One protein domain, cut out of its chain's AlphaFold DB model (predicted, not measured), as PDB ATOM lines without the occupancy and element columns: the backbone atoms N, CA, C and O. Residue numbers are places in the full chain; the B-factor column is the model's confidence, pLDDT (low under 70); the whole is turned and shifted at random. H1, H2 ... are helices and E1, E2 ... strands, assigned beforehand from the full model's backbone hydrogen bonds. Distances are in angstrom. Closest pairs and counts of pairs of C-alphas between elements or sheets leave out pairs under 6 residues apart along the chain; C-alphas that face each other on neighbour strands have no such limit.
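AT A GLANCE: This is residues 2 to 146 of the 422 residues of an uncharacterized protein of Clostridium sp. CAG:508 (UniProt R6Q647). A twisted antiparallel sheet of six strands has the long helix H1 laid over one face along E1 and E2, and on that same face H4 stands up from the sheet and crosses H1. Beyond the E5 end of the sheet the small helices H2 and H3 form a loose corner from which residues 99 to 104 stick out, and a long link, residues 109 to 125, leads back from H3 to the strand E6 at the opposite edge. The printed part has 145 residues, with four named helices and six named strands in the order H1 E1 E2 E3 E4 E5 H2 H3 E6 H4, and the sheet runs E5 E4 E3 E2 E1 E6. The class is mixed, helices and strands. The whole is compact, with a radius of gyration of the C-alphas of 15.8 A and spans of 46 by 43 by 30 A.

IN THESE COORDINATES: H1, residues 2 to 23, begins at C-alpha 2 (203.194, 163.100, 197.893) and is 31.9 A long. E1, residues 28 to 38, is 27.6 A long and bends by 53 degrees at residue 31. E2, residues 49 to 60, is the longest strand by residues, 32.5 A from C-alpha 49 to C-alpha 60 at (214.337, 198.535, 214.728). E3, residues 63 to 71, is 25.9 A long. E4, residues 77 to 81, is 11.6 A long, and E5, residues 87 to 89, is 6.0 A long. H2, residues 91 to 100, is 14.2 A long, and H3, residues 105 to 108, is 5.4 A long. E6, residues 126 to 129, is 10.3 A long. H4, residues 130 to 144, is 20.4 A long and ends at C-alpha 144 (214.222, 178.835, 185.543).

HOW THE PARTS SIT: E1 to E5 form a meander, each strand the antiparallel neighbour of the one before, and each two in a row are a hairpin. N 34 and O 53, 2.9 A apart, join E1 and E2 within hydrogen-bond range. Such pairs are N 54 and O 69, 2.8 A, for E2 and E3, N 81 and O 68, 2.9 A, for E3 and E4, and N 88 and O 80, 2.8 A, for E4 and E5. E6 is the antiparallel neighbour of E1, with N 35 and O 126 at 2.7 A. H1 is on one face of the sheet, an arrangement of two layers, at a height over the sheet of 9.1 A. H1 lies over E2 and E1 and only just runs along the strands, at 29.5 degrees to E1 on the local plane; its closest C-alphas to E1 are those of Met 13 and Ile 33, 6.6 A. H4, on the same face, stands up from the sheet, its line rising 60 degrees. H1 touches H4 with residues 10 to 18 alone, about perpendicular at 81 degrees, and the closest C-alphas are those of Ala 14 and Ala 137, 4.7 A. H2 only grazes the sheet, with residues 91 to 94. H3 is not on the sheet; it is close to H2 but not clearly touching, with the C-alphas of Lys 98 and Phe 105 at 5.6 A. In H1, H2 and H4 every O i to N i+4 pair is within hydrogen-bond range, and H3 is too short for such a pair.

THE WHOLE: The two C-alphas farthest apart are those of Lys 62 and Lys 103, 48.3 A. The printed part has no cut. The link from H3 to E6, 17 residues, is long. Residues 99 to 104 stand free. The mean pLDDT of the printed part is 74.2, and 45 residues are under 70, among them residues 2 to 6, 40 to 49, 100 to 109 and 140 to 146.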
ATOM      1  N   GLU A   2     202.610 162.276 196.803       38.44
ATOM      2  CA  GLU A   2     203.194 163.100 197.893       38.44
ATOM      3  C   GLU A   2     204.473 163.872 197.517       38.44
ATOM      4  O   GLU A   2     204.612 165.045 197.845       38.44
ATOM      5  N   GLN A   3     205.392 163.259 196.759       48.19
ATOM      6  CA  GLN A   3     206.624 163.939 196.331       48.19
ATOM      7  C   GLN A   3     206.370 165.130 195.394       48.19
ATOM      8  O   GLN A   3     207.117 166.098 195.449       48.19
ATOM      9  N   LYS A   4     205.323 165.090 194.557       56.16
ATOM     10  CA  LYS A   4     205.030 166.170 193.599       56.16
ATOM     11  C   LYS A   4     204.426 167.390 194.306       56.16
ATOM     12  O   LYS A   4     204.867 168.505 194.063       56.16
ATOM     13  N   GLN A   5     203.516 167.154 195.256       57.34
ATOM     14  CA  GLN A   5     202.953 168.206 196.113       57.34
ATOM     15  C   GLN A   5     204.025 168.865 196.993       57.34
ATOM     16  O   GLN A   5     204.042 170.081 197.136       57.34
ATOM     17  N   SER A   6     204.967 168.082 197.535       68.62
ATOM     18  CA  SER A   6     206.069 168.631 198.336       68.62
ATOM     19  C   SER A   6     206.985 169.559 197.529       68.62
ATOM     20  O   SER A   6     207.432 170.573 198.060       68.62
ATOM     21  N   GLU A   7     207.255 169.256 196.257       75.56
ATOM     22  CA  GLU A   7     208.073 170.123 195.398       75.56
ATOM     23  C   GLU A   7     207.328 171.401 194.984       75.56
ATOM     24  O   GLU A   7     207.910 172.480 195.054       75.56
ATOM     25  N   GLU A   8     206.035 171.323 194.649       79.62
ATOM     26  CA  GLU A   8     205.209 172.510 194.353       79.62
ATOM     27  C   GLU A   8     205.160 173.479 195.548       79.62
ATOM     28  O   GLU A   8     205.405 174.675 195.392       79.62
ATOM     29  N   VAL A   9     204.960 172.960 196.764       83.31
ATOM     30  CA  VAL A   9     204.976 173.768 197.995       83.31
ATOM     31  C   VAL A   9     206.329 174.461 198.193       83.31
ATOM     32  O   VAL A   9     206.377 175.655 198.494       83.31
ATOM     33  N   LYS A  10     207.446 173.749 197.994       84.44
ATOM     34  CA  LYS A  10     208.799 174.322 198.110       84.44
ATOM     35  C   LYS A  10     209.072 175.396 197.058       84.44
ATOM     36  O   LYS A  10     209.706 176.402 197.377       84.44
ATOM     37  N   GLN A  11     208.568 175.220 195.837       83.12
ATOM     38  CA  GLN A  11     208.667 176.234 194.789       83.12
ATOM     39  C   GLN A  11     207.916 177.508 195.178       83.12
ATOM     40  O   GLN A  11     208.487 178.594 195.070       83.12
ATOM     41  N   THR A  12     206.693 177.401 195.705       84.56
ATOM     42  CA  THR A  12     205.956 178.570 196.208       84.56
ATOM     43  C   THR A  12     206.694 179.238 197.373       84.56
ATOM     44  O   THR A  12     206.827 180.461 197.391       84.56
ATOM     45  N   MET A  13     207.271 178.472 198.309       86.25
ATOM     46  CA  MET A  13     208.097 179.048 199.384       86.25
ATOM     47  C   MET A  13     209.299 179.829 198.849       86.25
ATOM     48  O   MET A  13     209.603 180.912 199.349       86.25
ATOM     49  N   ALA A  14     209.980 179.299 197.831       83.19
ATOM     50  CA  ALA A  14     211.093 179.977 197.180       83.19
ATOM     51  C   ALA A  14     210.638 181.259 196.465       83.19
ATOM     52  O   ALA A  14     211.313 182.282 196.558       83.19
ATOM     53  N   GLN A  15     209.472 181.242 195.812       86.12
ATOM     54  CA  GLN A  15     208.885 182.436 195.196       86.12
ATOM     55  C   GLN A  15     208.560 183.514 196.237       86.12
ATOM     56  O   GLN A  15     208.976 184.659 196.063       86.12
ATOM     57  N   ILE A  16     207.885 183.154 197.335       85.75
ATOM     58  CA  ILE A  16     207.583 184.071 198.447       85.75
ATOM     59  C   ILE A  16     208.884 184.651 199.019       85.75
ATOM     60  O   ILE A  16     208.992 185.858 199.233       85.75
ATOM     61  N   TYR A  17     209.899 183.806 199.222       82.44
ATOM     62  CA  TYR A  17     211.210 184.234 199.706       82.44
ATOM     63  C   TYR A  17     211.849 185.287 198.788       82.44
ATOM     64  O   TYR A  17     212.308 186.321 199.277       82.44
ATOM     65  N   THR A  18     211.835 185.069 197.469       82.62
ATOM     66  CA  THR A  18     212.366 186.026 196.486       82.62
ATOM     67  C   THR A  18     211.565 187.328 196.467       82.62
ATOM     68  O   THR A  18     212.166 188.397 196.530       82.62
ATOM     69  N   GLN A  19     210.228 187.266 196.479       83.50
ATOM     70  CA  GLN A  19     209.373 188.462 196.516       83.50
ATOM     71  C   GLN A  19     209.675 189.346 197.733       83.50
ATOM     72  O   GLN A  19     209.778 190.568 197.618       83.50
ATOM     73  N   ILE A  20     209.837 188.738 198.911       80.44
ATOM     74  CA  ILE A  20     210.160 189.474 200.135       80.44
ATOM     75  C   ILE A  20     211.581 190.035 200.059       80.44
ATOM     76  O   ILE A  20     211.789 191.185 200.434       80.44
ATOM     77  N   ALA A  21     212.548 189.268 199.552       79.69
ATOM     78  CA  ALA A  21     213.929 189.725 199.403       79.69
ATOM     79  C   ALA A  21     214.080 190.894 198.408       79.69
ATOM     80  O   ALA A  21     214.965 191.729 198.585       79.69
ATOM     81  N   GLU A  22     213.230 190.970 197.381       79.56
ATOM     82  CA  GLU A  22     213.178 192.089 196.429       79.56
ATOM     83  C   GLU A  22     212.470 193.324 197.008       79.56
ATOM     84  O   GLU A  22     212.861 194.459 196.726       79.56
ATOM     85  N   ARG A  23     211.426 193.107 197.818       80.50
ATOM     86  CA  ARG A  23     210.616 194.168 198.435       80.50
ATOM     87  C   ARG A  23     211.305 194.808 199.641       80.50
ATOM     88  O   ARG A  23     211.200 196.018 199.843       80.50
ATOM     89  N   GLU A  24     211.947 194.001 200.478       73.25
ATOM     90  CA  GLU A  24     212.483 194.415 201.770       73.25
ATOM     91  C   GLU A  24     213.979 194.763 201.696       73.25
ATOM     92  O   GLU A  24     214.776 194.122 201.015       73.25
ATOM     93  N   GLY A  25     214.379 195.805 202.428       63.69
ATOM     94  CA  GLY A  25     215.776 196.228 202.522       63.69
ATOM     95  C   GLY A  25     216.618 195.362 203.468       63.69
ATOM     96  O   GLY A  25     216.155 194.388 204.052       63.69
ATOM     97  N   LYS A  26     217.872 195.777 203.697       65.00
ATOM     98  CA  LYS A  26     218.850 195.065 204.553       65.00
ATOM     99  C   LYS A  26     218.439 194.905 206.027       65.00
ATOM    100  O   LYS A  26     219.118 194.182 206.752       65.00
ATOM    101  N   ASP A  27     217.376 195.581 206.457       68.25
ATOM    102  CA  ASP A  27     216.925 195.638 207.849       68.25
ATOM    103  C   ASP A  27     215.838 194.599 208.183       68.25
ATOM    104  O   ASP A  27     215.433 194.504 209.345       68.25
ATOM    105  N   THR A  28     215.395 193.809 207.198       76.25
ATOM    106  CA  THR A  28     214.428 192.715 207.359       76.25
ATOM    107  C   THR A  28     215.079 191.395 206.945       76.25
ATOM    108  O   THR A  28     215.591 191.260 205.836       76.25
ATOM    109  N   ALA A  29     215.046 190.395 207.826       79.19
ATOM    110  CA  ALA A  29     215.522 189.046 207.546       79.19
ATOM    111  C   ALA A  29     214.366 188.043 207.604       79.19
ATOM    112  O   ALA A  29     213.555 188.073 208.525       79.19
ATOM    113  N   ILE A  30     214.304 187.123 206.644       83.12
ATOM    114  CA  ILE A  30     213.334 186.020 206.657       83.12
ATOM    115  C   ILE A  30     213.904 184.904 207.530       83.12
ATOM    116  O   ILE A  30     214.943 184.340 207.181       83.12
ATOM    117  N   SER A  31     213.253 184.588 208.651       82.75
ATOM    118  CA  SER A  31     213.689 183.517 209.556       82.75
ATOM    119  C   SER A  31     213.313 182.142 209.007       82.75
ATOM    120  O   SER A  31     214.182 181.291 208.808       82.75
ATOM    121  N   ASN A  32     212.024 181.939 208.737       85.19
ATOM    122  CA  ASN A  32     211.479 180.710 208.174       85.19
ATOM    123  C   ASN A  32     210.159 180.981 207.446       85.19
ATOM    124  O   ASN A  32     209.486 181.987 207.691       85.19
ATOM    125  N   ILE A  33     209.805 180.050 206.566       86.38
ATOM    126  CA  ILE A  33     208.492 179.966 205.931       86.38
ATOM    127  C   ILE A  33     207.926 178.593 206.272       86.38
ATOM    128  O   ILE A  33     208.590 177.576 206.056       86.38
ATOM    129  N   THR A  34     206.715 178.573 206.816       84.81
ATOM    130  CA  THR A  34     206.006 177.342 207.160       84.81
ATOM    131  C   THR A  34     204.705 177.278 206.378       84.81
ATOM    132  O   THR A  34     203.879 178.179 206.473       84.81
ATOM    133  N   TYR A  35     204.552 176.224 205.589       86.69
ATOM    134  CA  TYR A  35     203.325 175.842 204.912       86.69
ATOM    135  C   TYR A  35     202.488 174.987 205.848       86.69
ATOM    136  O   TYR A  35     202.986 174.003 206.399       86.69
ATOM    137  N   TYR A  36     201.225 175.366 205.973       79.38
ATOM    138  CA  TYR A  36     200.215 174.615 206.686       79.38
ATOM    139  C   TYR A  36     199.181 174.135 205.682       79.38
ATOM    140  O   TYR A  36     198.499 174.947 205.050       79.38
ATOM    141  N   LYS A  37     199.056 172.814 205.551       76.81
ATOM    142  CA  LYS A  37     198.030 172.215 204.691       76.81
ATOM    143  C   LYS A  37     196.636 172.519 205.235       76.81
ATOM    144  O   LYS A  37     195.726 172.854 204.483       76.81
ATOM    145  N   GLU A  38     196.505 172.468 206.557       73.62
ATOM    146  CA  GLU A  38     195.292 172.825 207.287       73.62
ATOM    147  C   GLU A  38     195.644 173.751 208.451       73.62
ATOM    148  O   GLU A  38     196.086 173.308 209.514       73.62
ATOM    149  N   PHE A  39     195.423 175.046 208.264       72.19
ATOM    150  CA  PHE A  39     195.503 176.049 209.312       72.19
ATOM    151  C   PHE A  39     194.100 176.526 209.674       72.19
ATOM    152  O   PHE A  39     193.252 176.772 208.818       72.19
ATOM    153  N   THR A  40     193.835 176.694 210.963       67.00
ATOM    154  CA  THR A  40     192.536 177.194 211.420       67.00
ATOM    155  C   THR A  40     192.724 178.541 212.087       67.00
ATOM    156  O   THR A  40     193.520 178.698 213.007       67.00
ATOM    157  N   PHE A  41     191.981 179.533 211.611       68.31
ATOM    158  CA  PHE A  41     191.866 180.807 212.302       68.31
ATOM    159  C   PHE A  41     190.762 180.686 213.353       68.31
ATOM    160  O   PHE A  41     189.683 180.174 213.053       68.31
ATOM    161  N   ASN A  42     190.992 181.188 214.569       62.78
ATOM    162  CA  ASN A  42     190.069 181.003 215.696       62.78
ATOM    163  C   ASN A  42     188.609 181.395 215.406       62.78
ATOM    164  O   ASN A  42     187.690 180.711 215.861       62.78
ATOM    165  N   SER A  43     188.380 182.457 214.626       57.53
ATOM    166  CA  SER A  43     187.036 182.872 214.197       57.53
ATOM    167  C   SER A  43     186.658 182.461 212.767       57.53
ATOM    168  O   SER A  43     185.493 182.594 212.408       57.53
ATOM    169  N   ALA A  44     187.587 181.900 211.983       56.38
ATOM    170  CA  ALA A  44     187.374 181.472 210.596       56.38
ATOM    171  C   ALA A  44     187.969 180.070 210.354       56.38
ATOM    172  O   ALA A  44     188.950 179.891 209.629       56.38
ATOM    173  N   LYS A  45     187.352 179.058 210.984       51.97
ATOM    174  CA  LYS A  45     187.823 177.658 211.009       51.97
ATOM    175  C   LYS A  45     187.905 176.959 209.641       51.97
ATOM    176  O   LYS A  45     188.442 175.864 209.579       51.97
ATOM    177  N   PHE A  46     187.378 177.560 208.576       50.66
ATOM    178  CA  PHE A  46     187.260 176.946 207.249       50.66
ATOM    179  C   PHE A  46     188.071 177.652 206.147       50.66
ATOM    180  O   PHE A  46     187.962 177.270 204.989       50.66
ATOM    181  N   ILE A  47     188.873 178.673 206.485       57.03
ATOM    182  CA  ILE A  47     189.586 179.498 205.489       57.03
ATOM    183  C   ILE A  47     191.076 179.156 205.340       57.03
ATOM    184  O   ILE A  47     191.650 179.387 204.280       57.03
ATOM    185  N   GLY A  48     191.737 178.636 206.372       55.81
ATOM    186  CA  GLY A  48     193.202 178.560 206.394       55.81
ATOM    187  C   GLY A  48     193.804 177.313 205.745       55.81
ATOM    188  O   GLY A  48     194.805 176.807 206.236       55.81
ATOM    189  N   ASN A  49     193.238 176.800 204.658       67.44
ATOM    190  CA  ASN A  49     193.852 175.664 203.968       67.44
ATOM    191  C   ASN A  49     194.926 176.143 202.990       67.44
ATOM    192  O   ASN A  49     194.772 177.183 202.353       67.44
ATOM    193  N   ASP A  50     196.001 175.368 202.873       78.69
ATOM    194  CA  ASP A  50     197.133 175.649 201.991       78.69
ATOM    195  C   ASP A  50     197.737 177.059 202.163       78.69
ATOM    196  O   ASP A  50     197.981 177.770 201.185       78.69
ATOM    197  N   ILE A  51     197.988 177.486 203.404       84.25
ATOM    198  CA  ILE A  51     198.568 178.810 203.672       84.25
ATOM    199  C   ILE A  51     200.047 178.731 204.027       84.25
ATOM    200  O   ILE A  51     200.521 177.770 204.632       84.25
ATOM    201  N   PHE A  52     200.775 179.803 203.729       86.88
ATOM    202  CA  PHE A  52     202.150 179.978 204.180       86.88
ATOM    203  C   PHE A  52     202.222 181.084 205.220       86.88
ATOM    204  O   PHE A  52     201.735 182.194 205.009       86.88
ATOM    205  N   ILE A  53     202.891 180.795 206.328       86.06
ATOM    206  CA  ILE A  53     203.214 181.770 207.359       86.06
ATOM    207  C   ILE A  53     204.705 182.049 207.292       86.06
ATOM    208  O   ILE A  53     205.541 181.160 207.471       86.06
ATOM    209  N   VAL A  54     205.032 183.309 207.047       85.81
ATOM    210  CA  VAL A  54     206.402 183.796 206.980       85.81
ATOM    211  C   VAL A  54     206.729 184.512 208.272       85.81
ATOM    212  O   VAL A  54     206.056 185.475 208.642       85.81
ATOM    213  N   LYS A  55     207.796 184.079 208.939       85.75
ATOM    214  CA  LYS A  55     208.353 184.788 210.087       85.75
ATOM    215  C   LYS A  55     209.473 185.714 209.627       85.75
ATOM    216  O   LYS A  55     210.487 185.264 209.088       85.75
ATOM    217  N   LEU A  56     209.300 187.006 209.877       82.75
ATOM    218  CA  LEU A  56     210.251 188.061 209.548       82.75
ATOM    219  C   LEU A  56     210.866 188.649 210.815       82.75
ATOM    220  O   LEU A  56     210.158 189.018 211.746       82.75
ATOM    221  N   GLN A  57     212.180 188.821 210.809       81.31
ATOM    222  CA  GLN A  57     212.940 189.541 211.820       81.31
ATOM    223  C   GLN A  57     213.269 190.937 211.312       81.31
ATOM    224  O   GLN A  57     214.102 191.096 210.419       81.31
ATOM    225  N   LYS A  58     212.620 191.953 211.883       80.00
ATOM    226  CA  LYS A  58     212.871 193.358 211.556       80.00
ATOM    227  C   LYS A  58     213.774 193.989 212.605       80.00
ATOM    228  O   LYS A  58     213.533 193.878 213.806       80.00
ATOM    229  N   THR A  59     214.814 194.672 212.146       73.25
ATOM    230  CA  THR A  59     215.744 195.407 213.008       73.25
ATOM    231  C   THR A  59     215.241 196.838 213.187       73.25
ATOM    232  O   THR A  59     215.339 197.656 212.276       73.25
ATOM    233  N   GLN A  60     214.706 197.165 214.365       67.06
ATOM    234  CA  GLN A  60     214.337 198.535 214.728       67.06
ATOM    235  C   GLN A  60     215.379 199.100 215.702       67.06
ATOM    236  O   GLN A  60     215.306 198.942 216.920       67.06
ATOM    237  N   GLY A  61     216.403 199.766 215.164       65.25
ATOM    238  CA  GLY A  61     217.471 200.353 215.976       65.25
ATOM    239  C   GLY A  61     218.406 199.297 216.581       65.25
ATOM    240  O   GLY A  61     219.267 198.777 215.878       65.25
ATOM    241  N   LYS A  62     218.295 199.029 217.891       59.25
ATOM    242  CA  LYS A  62     219.075 197.981 218.591       59.25
ATOM    243  C   LYS A  62     218.276 196.707 218.869       59.25
ATOM    244  O   LYS A  62     218.885 195.712 219.257       59.25
ATOM    245  N   ASP A  63     216.962 196.747 218.670       66.25
ATOM    246  CA  ASP A  63     216.056 195.657 219.007       66.25
ATOM    247  C   ASP A  63     215.625 194.910 217.737       66.25
ATOM    248  O   ASP A  63     215.491 195.492 216.655       66.25
ATOM    249  N   GLN A  64     215.440 193.598 217.873       70.69
ATOM    250  CA  GLN A  64     214.880 192.734 216.837       70.69
ATOM    251  C   GLN A  64     213.428 192.432 217.190       70.69
ATOM    252  O   GLN A  64     213.146 191.960 218.291       70.69
ATOM    253  N   VAL A  65     212.520 192.711 216.257       77.94
ATOM    254  CA  VAL A  65     211.087 192.441 216.399       77.94
ATOM    255  C   VAL A  65     210.694 191.371 215.390       77.94
ATOM    256  O   VAL A  65     210.937 191.519 214.189       77.94
ATOM    257  N   ASP A  66     210.088 190.296 215.889       79.25
ATOM    258  CA  ASP A  66     209.492 189.257 215.059       79.25
ATOM    259  C   ASP A  66     208.119 189.741 214.564       79.25
ATOM    260  O   ASP A  66     207.267 190.149 215.350       79.25
ATOM    261  N   THR A  67     207.906 189.695 213.253       83.31
ATOM    262  CA  THR A  67     206.635 190.010 212.585       83.31
ATOM    263  C   THR A  67     206.239 188.847 211.685       83.31
ATOM    264  O   THR A  67     207.104 188.078 211.260       83.31
ATOM    265  N   PHE A  68     204.946 188.699 211.401       85.31
ATOM    266  CA  PHE A  68     204.450 187.597 210.578       85.31
ATOM    267  C   PHE A  68     203.664 188.110 209.377       85.31
ATOM    268  O   PHE A  68     202.870 189.048 209.483       85.31
ATOM    269  N   GLU A  69     203.874 187.465 208.235       87.44
ATOM    270  CA  GLU A  69     203.100 187.676 207.013       87.44
ATOM    271  C   GLU A  69     202.453 186.359 206.594       87.44
ATOM    272  O   GLU A  69     203.014 185.285 206.813       87.44
ATOM    273  N   ILE A  70     201.255 186.449 206.020       86.44
ATOM    274  CA  ILE A  70     200.449 185.293 205.636       86.44
ATOM    275  C   ILE A  70     200.225 185.343 204.131       86.44
ATOM    276  O   ILE A  70     199.846 186.390 203.596       86.44
ATOM    277  N   TYR A  71     200.444 184.214 203.469       85.12
ATOM    278  CA  TYR A  71     200.335 184.055 202.025       85.12
ATOM    279  C   TYR A  71     199.413 182.888 201.660       85.12
ATOM    280  O   TYR A  71     199.314 181.916 202.413       85.12
ATOM    281  N   SER A  72     198.748 182.989 200.510       83.69
ATOM    282  CA  SER A  72     197.939 181.915 199.927       83.69
ATOM    283  C   SER A  72     198.804 180.844 199.258       83.69
ATOM    284  O   SER A  72     200.013 181.020 199.079       83.69
ATOM    285  N   LYS A  73     198.159 179.758 198.822       81.19
ATOM    286  CA  LYS A  73     198.760 178.667 198.047       81.19
ATOM    287  C   LYS A  73     199.507 179.141 196.795       81.19
ATOM    288  O   LYS A  73     200.525 178.568 196.418       81.19
ATOM    289  N   GLU A  74     199.005 180.200 196.169       79.38
ATOM    290  CA  GLU A  74     199.546 180.822 194.957       79.38
ATOM    291  C   GLU A  74     200.695 181.799 195.256       79.38
ATOM    292  O   GLU A  74     201.245 182.411 194.343       79.38
ATOM    293  N   GLY A  75     201.059 181.980 196.531       79.38
ATOM    294  CA  GLY A  75     202.091 182.924 196.948       79.38
ATOM    295  C   GLY A  75     201.628 184.383 196.960       79.38
ATOM    296  O   GLY A  75     202.466 185.283 196.968       79.38
ATOM    297  N   GLU A  76     200.317 184.645 196.978       84.75
ATOM    298  CA  GLU A  76     199.772 185.993 197.156       84.75
ATOM    299  C   GLU A  76     199.721 186.350 198.644       84.75
ATOM    300  O   GLU A  76     199.246 185.567 199.464       84.75
ATOM    301  N   GLN A  77     200.172 187.547 199.020       84.69
ATOM    302  CA  GLN A  77     200.072 187.995 200.406       84.69
ATOM    303  C   GLN A  77     198.614 188.297 200.773       84.69
ATOM    304  O   GLN A  77     198.033 189.248 200.261       84.69
ATOM    305  N   ILE A  78     198.053 187.557 201.728       85.56
ATOM    306  CA  ILE A  78     196.659 187.712 202.169       85.56
ATOM    307  C   ILE A  78     196.523 188.530 203.454       85.56
ATOM    308  O   ILE A  78     195.462 189.099 203.714       85.56
ATOM    309  N   GLY A  79     197.593 188.657 204.244       85.25
ATOM    310  CA  GLY A  79     197.568 189.489 205.444       85.25
ATOM    311  C   GLY A  79     198.911 189.676 206.142       85.25
ATOM    312  O   GLY A  79     199.924 189.062 205.800       85.25
ATOM    313  N   THR A  80     198.901 190.554 207.139       86.88
ATOM    314  CA  THR A  80     200.034 190.851 208.029       86.88
ATOM    315  C   THR A  80     199.592 190.782 209.478       86.88
ATOM    316  O   THR A  80     198.464 191.155 209.786       86.88
ATOM    317  N   VAL A  81     200.476 190.360 210.374       84.50
ATOM    318  CA  VAL A  81     200.196 190.303 211.811       84.50
ATOM    319  C   VAL A  81     200.773 191.533 212.495       84.50
ATOM    320  O   VAL A  81     201.949 191.855 212.314       84.50
ATOM    321  N   ASP A  82     199.943 192.228 213.267       78.06
ATOM    322  CA  ASP A  82     200.373 193.382 214.049       78.06
ATOM    323  C   ASP A  82     201.126 192.982 215.333       78.06
ATOM    324  O   ASP A  82     201.204 191.814 215.712       78.06
ATOM    325  N   GLU A  83     201.679 193.969 216.042       71.94
ATOM    326  CA  GLU A  83     202.451 193.763 217.281       71.94
ATOM    327  C   GLU A  83     201.647 193.103 218.420       71.94
ATOM    328  O   GLU A  83     202.226 192.664 219.411       71.94
ATOM    329  N   LYS A  84     200.313 193.048 218.307       71.88
ATOM    330  CA  LYS A  84     199.410 192.421 219.281       71.88
ATOM    331  C   LYS A  84     198.978 191.019 218.857       71.88
ATOM    332  O   LYS A  84     198.191 190.408 219.572       71.88
ATOM    333  N   GLY A  85     199.473 190.518 217.724       73.94
ATOM    334  CA  GLY A  85     199.103 189.213 217.185       73.94
ATOM    335  C   GLY A  85     197.817 189.225 216.356       73.94
ATOM    336  O   GLY A  85     197.363 188.157 215.952       73.94
ATOM    337  N   LYS A  86     197.227 190.394 216.067       82.00
ATOM    338  CA  LYS A  86     196.016 190.478 215.241       82.00
ATOM    339  C   LYS A  86     196.355 190.456 213.762       82.00
ATOM    340  O   LYS A  86     197.254 191.161 213.303       82.00
ATOM    341  N   ILE A  87     195.591 189.675 213.012       83.44
ATOM    342  CA  ILE A  87     195.728 189.566 211.566       83.44
ATOM    343  C   ILE A  87     194.998 190.735 210.909       83.44
ATOM    344  O   ILE A  87     193.800 190.936 211.092       83.44
ATOM    345  N   GLN A  88     195.732 191.493 210.106       85.25
ATOM    346  CA  GLN A  88     195.206 192.503 209.202       85.25
ATOM    347  C   GLN A  88     195.165 191.901 207.800       85.25
ATOM    348  O   GLN A  88     196.191 191.799 207.124       85.25
ATOM    349  N   PHE A  89     193.978 191.459 207.385       82.94
ATOM    350  CA  PHE A  89     193.761 190.943 206.037       82.94
ATOM    351  C   PHE A  89     193.806 192.066 205.005       82.94
ATOM    352  O   PHE A  89     193.393 193.199 205.263       82.94
ATOM    353  N   ARG A  90     194.283 191.729 203.808       82.75
ATOM    354  CA  ARG A  90     194.270 192.650 202.678       82.75
ATOM    355  C   ARG A  90     192.838 192.916 202.198       82.75
ATOM    356  O   ARG A  90     192.044 191.974 202.135       82.75
ATOM    357  N   PRO A  91     192.496 194.160 201.812       80.25
ATOM    358  CA  PRO A  91     191.180 194.475 201.257       80.25
ATOM    359  C   PRO A  91     190.820 193.610 200.046       80.25
ATOM    360  O   PRO A  91     189.685 193.160 199.936       80.25
ATOM    361  N   GLU A  92     191.791 193.329 199.177       79.19
ATOM    362  CA  GLU A  92     191.610 192.501 197.982       79.19
ATOM    363  C   GLU A  92     191.208 191.067 198.351       79.19
ATOM    364  O   GLU A  92     190.298 190.492 197.755       79.19
ATOM    365  N   TYR A  93     191.829 190.518 199.398       81.50
ATOM    366  CA  TYR A  93     191.501 189.195 199.919       81.50
ATOM    367  C   TYR A  93     190.106 189.157 200.554       81.50
ATOM    368  O   TYR A  93     189.341 188.221 200.332       81.50
ATOM    369  N   ILE A  94     189.738 190.201 201.298       80.12
ATOM    370  CA  ILE A  94     188.399 190.335 201.884       80.12
ATOM    371  C   ILE A  94     187.325 190.388 200.791       80.12
ATOM    372  O   ILE A  94     186.294 189.732 200.919       80.12
ATOM    373  N   GLU A  95     187.543 191.157 199.722       80.00
ATOM    374  CA  GLU A  95     186.600 191.240 198.603       80.00
ATOM    375  C   GLU A  95     186.470 189.902 197.865       80.00
ATOM    376  O   GLU A  95     185.351 189.496 197.554       80.00
ATOM    377  N   ARG A  96     187.573 189.163 197.677       79.06
ATOM    378  CA  ARG A  96     187.523 187.791 197.150       79.06
ATOM    379  C   ARG A  96     186.665 186.885 198.033       79.06
ATOM    380  O   ARG A  96     185.745 186.248 197.531       79.06
ATOM    381  N   LEU A  97     186.882 186.903 199.349       73.88
ATOM    382  CA  LEU A  97     186.078 186.120 200.291       73.88
ATOM    383  C   LEU A  97     184.597 186.524 200.291       73.88
ATOM    384  O   LEU A  97     183.732 185.668 200.460       73.88
ATOM    385  N   LYS A  98     184.271 187.807 200.091       74.38
ATOM    386  CA  LYS A  98     182.876 188.253 199.937       74.38
ATOM    387  C   LYS A  98     182.226 187.715 198.670       74.38
ATOM    388  O   LYS A  98     181.029 187.455 198.690       74.38
ATOM    389  N   GLN A  99     182.977 187.597 197.577       73.50
ATOM    390  CA  GLN A  99     182.466 187.058 196.316       73.50
ATOM    391  C   GLN A  99     182.286 185.542 196.398       73.50
ATOM    392  O   GLN A  99     181.222 185.037 196.056       73.50
ATOM    393  N   GLU A 100     183.297 184.842 196.908       67.88
ATOM    394  CA  GLU A 100     183.336 183.381 197.000       67.88
ATOM    395  C   GLU A 100     182.373 182.842 198.072       67.88
ATOM    396  O   GLU A 100     181.698 181.842 197.862       67.88
ATOM    397  N   TYR A 101     182.221 183.557 199.193       65.75
ATOM    398  CA  TYR A 101     181.384 183.146 200.323       65.75
ATOM    399  C   TYR A 101     180.257 184.150 200.604       65.75
ATOM    400  O   TYR A 101     179.945 184.432 201.761       65.75
ATOM    401  N   ALA A 102     179.602 184.695 199.572       60.16
ATOM    402  CA  ALA A 102     178.624 185.788 199.696       60.16
ATOM    403  C   ALA A 102     177.510 185.556 200.739       60.16
ATOM    404  O   ALA A 102     177.093 186.486 201.428       60.16
ATOM    405  N   LYS A 103     177.040 184.311 200.898       54.41
ATOM    406  CA  LYS A 103     175.990 183.947 201.872       54.41
ATOM    407  C   LYS A 103     176.520 183.707 203.295       54.41
ATOM    408  O   LYS A 103     175.722 183.665 204.228       54.41
ATOM    409  N   PHE A 104     177.835 183.549 203.467       55.47
ATOM    410  CA  PHE A 104     178.476 183.117 204.718       55.47
ATOM    411  C   PHE A 104     179.596 184.054 205.199       55.47
ATOM    412  O   PHE A 104     180.138 183.852 206.283       55.47
ATOM    413  N   PHE A 105     179.908 185.112 204.445       66.69
ATOM    414  CA  PHE A 105     180.981 186.055 204.749       66.69
ATOM    415  C   PHE A 105     180.825 186.708 206.131       66.69
ATOM    416  O   PHE A 105     181.790 186.831 206.879       66.69
ATOM    417  N   GLU A 106     179.599 187.062 206.527       65.44
ATOM    418  CA  GLU A 106     179.331 187.662 207.844       65.44
ATOM    419  C   GLU A 106     179.645 186.714 209.019       65.44
ATOM    420  O   GLU A 106     179.916 187.168 210.135       65.44
ATOM    421  N   LEU A 107     179.663 185.397 208.784       62.88
ATOM    422  CA  LEU A 107     179.996 184.396 209.802       62.88
ATOM    423  C   LEU A 107     181.506 184.284 210.047       62.88
ATOM    424  O   LEU A 107     181.902 183.799 211.105       62.88
ATOM    425  N   LEU A 108     182.337 184.772 209.119       66.25
ATOM    426  CA  LEU A 108     183.799 184.696 209.192       66.25
ATOM    427  C   LEU A 108     184.418 185.577 210.269       66.25
ATOM    428  O   LEU A 108     185.521 185.294 210.731       66.25
ATOM    429  N   ARG A 109     183.730 186.663 210.646       69.19
ATOM    430  CA  ARG A 109     184.164 187.609 211.689       69.19
ATOM    431  C   ARG A 109     185.665 187.942 211.587       69.19
ATOM    432  O   ARG A 109     186.405 187.819 212.565       69.19
ATOM    433  N   LEU A 110     186.099 188.349 210.389       72.12
ATOM    434  CA  LEU A 110     187.511 188.598 210.056       72.12
ATOM    435  C   LEU A 110     188.119 189.794 210.813       72.12
ATOM    436  O   LEU A 110     189.336 189.904 210.908       72.12
ATOM    437  N   ASP A 111     187.285 190.654 211.400       68.12
ATOM    438  CA  ASP A 111     187.698 191.903 212.057       68.12
ATOM    439  C   ASP A 111     188.495 191.704 213.364       68.12
ATOM    440  O   ASP A 111     189.078 192.655 213.884       68.12
ATOM    441  N   ASN A 112     188.500 190.494 213.941       66.81
ATOM    442  CA  ASN A 112     189.180 190.185 215.209       66.81
ATOM    443  C   ASN A 112     189.898 188.827 215.197       66.81
ATOM    444  O   ASN A 112     189.899 188.122 216.204       66.81
ATOM    445  N   VAL A 113     190.493 188.445 214.068       74.25
ATOM    446  CA  VAL A 113     191.289 187.213 214.007       74.25
ATOM    447  C   VAL A 113     192.662 187.455 214.635       74.25
ATOM    448  O   VAL A 113     193.374 188.382 214.252       74.25
ATOM    449  N   GLU A 114     193.047 186.602 215.580       79.19
ATOM    450  CA  GLU A 114     194.398 186.547 216.147       79.19
ATOM    451  C   GLU A 114     195.157 185.352 215.563       79.19
ATOM    452  O   GLU A 114     194.566 184.301 215.292       79.19
ATOM    453  N   LEU A 115     196.457 185.530 215.317       80.06
ATOM    454  CA  LEU A 115     197.314 184.460 214.827       80.06
ATOM    455  C   LEU A 115     197.726 183.554 215.992       80.06
ATOM    456  O   LEU A 115     198.532 183.949 216.834       80.06
ATOM    457  N   GLU A 116     197.248 182.314 215.975       77.44
ATOM    458  CA  GLU A 116     197.684 181.259 216.891       77.44
ATOM    459  C   GLU A 116     198.414 180.168 216.109       77.44
ATOM    460  O   GLU A 116     197.817 179.430 215.330       77.44
ATOM    461  N   LEU A 117     199.732 180.089 216.293       79.44
ATOM    462  CA  LEU A 117     200.530 179.033 215.678       79.44
ATOM    463  C   LEU A 117     200.332 177.720 216.449       79.44
ATOM    464  O   LEU A 117     200.412 177.732 217.682       79.44
ATOM    465  N   PRO A 118     200.119 176.586 215.764       73.50
ATOM    466  CA  PRO A 118     199.978 175.298 216.429       73.50
ATOM    467  C   PRO A 118     201.275 174.905 217.152       73.50
ATOM    468  O   PRO A 118     202.379 175.134 216.659       73.50
ATOM    469  N   GLU A 119     201.152 174.264 218.320       67.75
ATOM    470  CA  GLU A 119     202.311 173.828 219.120       67.75
ATOM    471  C   GLU A 119     203.157 172.749 218.420       67.75
ATOM    472  O   GLU A 119     204.339 172.580 218.728       67.75
ATOM    473  N   LYS A 120     202.549 171.994 217.495       68.81
ATOM    474  CA  LYS A 120     203.206 170.958 216.696       68.81
ATOM    475  C   LYS A 120     202.807 171.101 215.235       68.81
ATOM    476  O   LYS A 120     201.629 171.227 214.922       68.81
ATOM    477  N   ILE A 121     203.815 171.031 214.378       72.12
ATOM    478  CA  ILE A 121     203.692 170.963 212.923       72.12
ATOM    479  C   ILE A 121     203.269 169.525 212.567       72.12
ATOM    480  O   ILE A 121     203.832 168.580 213.135       72.12
ATOM    481  N   LYS A 122     202.251 169.351 211.713       73.56
ATOM    482  CA  LYS A 122     201.788 168.021 211.265       73.56
ATOM    483  C   LYS A 122     202.786 167.404 210.269       73.56
ATOM    484  O   LYS A 122     203.674 168.098 209.783       73.56
ATOM    485  N   GLU A 123     202.673 166.107 209.962       64.88
ATOM    486  CA  GLU A 123     203.579 165.453 208.992       64.88
ATOM    487  C   GLU A 123     203.420 166.017 207.568       64.88
ATOM    488  O   GLU A 123     204.371 166.002 206.788       64.88
ATOM    489  N   GLU A 124     202.241 166.551 207.244       66.94
ATOM    490  CA  GLU A 124     201.918 167.152 205.948       66.94
ATOM    491  C   GLU A 124     202.340 168.624 205.828       66.94
ATOM    492  O   GLU A 124     202.387 169.168 204.721       66.94
ATOM    493  N   ASP A 125     202.638 169.275 206.951       78.19
ATOM    494  CA  ASP A 125     203.086 170.661 206.990       78.19
ATOM    495  C   ASP A 125     204.591 170.719 206.689       78.19
ATOM    496  O   ASP A 125     205.393 169.904 207.153       78.19
ATOM    497  N   ILE A 126     205.008 171.715 205.911       80.00
ATOM    498  CA  ILE A 126     206.400 171.850 205.472       80.00
ATOM    499  C   ILE A 126     206.957 173.125 206.089       80.00
ATOM    500  O   ILE A 126     206.348 174.182 205.990       80.00
ATOM    501  N   SER A 127     208.130 173.064 206.716       83.94
ATOM    502  CA  SER A 127     208.804 174.251 207.248       83.94
ATOM    503  C   SER A 127     210.225 174.310 206.723       83.94
ATOM    504  O   SER A 127     210.991 173.375 206.936       83.94
ATOM    505  N   LEU A 128     210.581 175.417 206.070       83.38
ATOM    506  CA  LEU A 128     211.932 175.663 205.576       83.38
ATOM    507  C   LEU A 128     212.569 176.840 206.311       83.38
ATOM    508  O   LEU A 128     211.988 177.924 206.431       83.38
ATOM    509  N   GLU A 129     213.799 176.638 206.777       82.69
ATOM    510  CA  GLU A 129     214.607 177.706 207.367       82.69
ATOM    511  C   GLU A 129     215.292 178.556 206.290       82.69
ATOM    512  O   GLU A 129     215.505 178.118 205.159       82.69
ATOM    513  N   HIS A 130     215.748 179.756 206.663       79.25
ATOM    514  CA  HIS A 130     216.458 180.690 205.780       79.25
ATOM    515  C   HIS A 130     217.513 180.042 204.855       79.25
ATOM    516  O   HIS A 130     217.598 180.354 203.669       79.25
ATOM    517  N   LYS A 131     218.336 179.120 205.379       74.56
ATOM    518  CA  LYS A 131     219.396 178.458 204.595       74.56
ATOM    519  C   LYS A 131     218.853 177.506 203.532       74.56
ATOM    520  O   LYS A 131     219.506 177.316 202.510       74.56
ATOM    521  N   GLU A 132     217.722 176.868 203.797       79.88
ATOM    522  CA  GLU A 132     217.077 175.928 202.881       79.88
ATOM    523  C   GLU A 132     216.273 176.687 201.834       79.88
ATOM    524  O   GLU A 132     216.421 176.405 200.650       79.88
ATOM    525  N   LEU A 133     215.560 177.736 202.253       79.12
ATOM    526  CA  LEU A 133     214.875 178.675 201.363       79.12
ATOM    527  C   LEU A 133     215.827 179.292 200.345       79.12
ATOM    528  O   LEU A 133     215.514 179.338 199.162       79.12
ATOM    529  N   LYS A 134     217.025 179.701 200.777       75.00
ATOM    530  CA  LYS A 134     218.031 180.238 199.859       75.00
ATOM    531  C   LYS A 134     218.483 179.207 198.822       75.00
ATOM    532  O   LYS A 134     218.615 179.548 197.653       75.00
ATOM    533  N   LYS A 135     218.705 177.952 199.227       76.19
ATOM    534  CA  LYS A 135     219.056 176.875 198.286       76.19
ATOM    535  C   LYS A 135     217.919 176.595 197.314       76.19
ATOM    536  O   LYS A 135     218.183 176.335 196.149       76.19
ATOM    537  N   GLU A 136     216.681 176.627 197.790       77.00
ATOM    538  CA  GLU A 136     215.510 176.388 196.956       77.00
ATOM    539  C   GLU A 136     215.257 177.550 195.990       77.00
ATOM    540  O   GLU A 136     214.957 177.313 194.831       77.00
ATOM    541  N   ALA A 137     215.502 178.794 196.406       73.69
ATOM    542  CA  ALA A 137     215.495 179.959 195.525       73.69
ATOM    543  C   ALA A 137     216.613 179.892 194.468       73.69
ATOM    544  O   ALA A 137     216.357 180.138 193.294       73.69
ATOM    545  N   GLU A 138     217.829 179.484 194.848       73.38
ATOM    546  CA  GLU A 138     218.936 179.260 193.903       73.38
ATOM    547  C   GLU A 138     218.638 178.107 192.928       73.38
ATOM    548  O   GLU A 138     219.018 178.171 191.758       73.38
ATOM    549  N   LYS A 139     217.952 177.045 193.375       74.94
ATOM    550  CA  LYS A 139     217.438 176.004 192.476       74.94
ATOM    551  C   LYS A 139     216.357 176.556 191.569       74.94
ATOM    552  O   LYS A 139     216.441 176.309 190.386       74.94
ATOM    553  N   LEU A 140     215.411 177.339 192.076       67.06
ATOM    554  CA  LEU A 140     214.344 177.937 191.279       67.06
ATOM    555  C   LEU A 140     214.900 178.892 190.213       67.06
ATOM    556  O   LEU A 140     214.365 178.942 189.115       67.06
ATOM    557  N   GLU A 141     215.989 179.615 190.485       62.78
ATOM    558  CA  GLU A 141     216.711 180.397 189.471       62.78
ATOM    559  C   GLU A 141     217.442 179.506 188.456       62.78
ATOM    560  O   GLU A 141     217.368 179.754 187.254       62.78
ATOM    561  N   ASN A 142     218.115 178.443 188.910       56.50
ATOM    562  CA  ASN A 142     218.803 177.502 188.021       56.50
ATOM    563  C   ASN A 142     217.841 176.628 187.203       56.50
ATOM    564  O   ASN A 142     218.174 176.263 186.084       56.50
ATOM    565  N   ASP A 143     216.670 176.309 187.742       54.06
ATOM    566  CA  ASP A 143     215.585 175.586 187.096       54.06
ATOM    567  C   ASP A 143     214.781 176.548 186.226       54.06
ATOM    568  O   ASP A 143     214.403 176.162 185.142       54.06
ATOM    569  N   LYS A 144     214.637 177.837 186.550       50.56
ATOM    570  CA  LYS A 144     214.222 178.835 185.543       50.56
ATOM    571  C   LYS A 144     215.219 178.914 184.381       50.56
ATOM    572  O   LYS A 144     214.800 179.112 183.250       50.56
ATOM    573  N   ALA A 145     216.511 178.696 184.639       44.31
ATOM    574  CA  ALA A 145     217.553 178.651 183.609       44.31
ATOM    575  C   ALA A 145     217.710 177.281 182.902       44.31
ATOM    576  O   ALA A 145     218.376 177.215 181.872       44.31
ATOM    577  N   LYS A 146     217.142 176.185 183.438       43.25
ATOM    578  CA  LYS A 146     217.237 174.806 182.893       43.25
ATOM    579  C   LYS A 146     215.895 174.179 182.491       43.25
ATOM    580  O   LYS A 146     215.887 173.185 181.776       43.25
TER     581      LYS A 146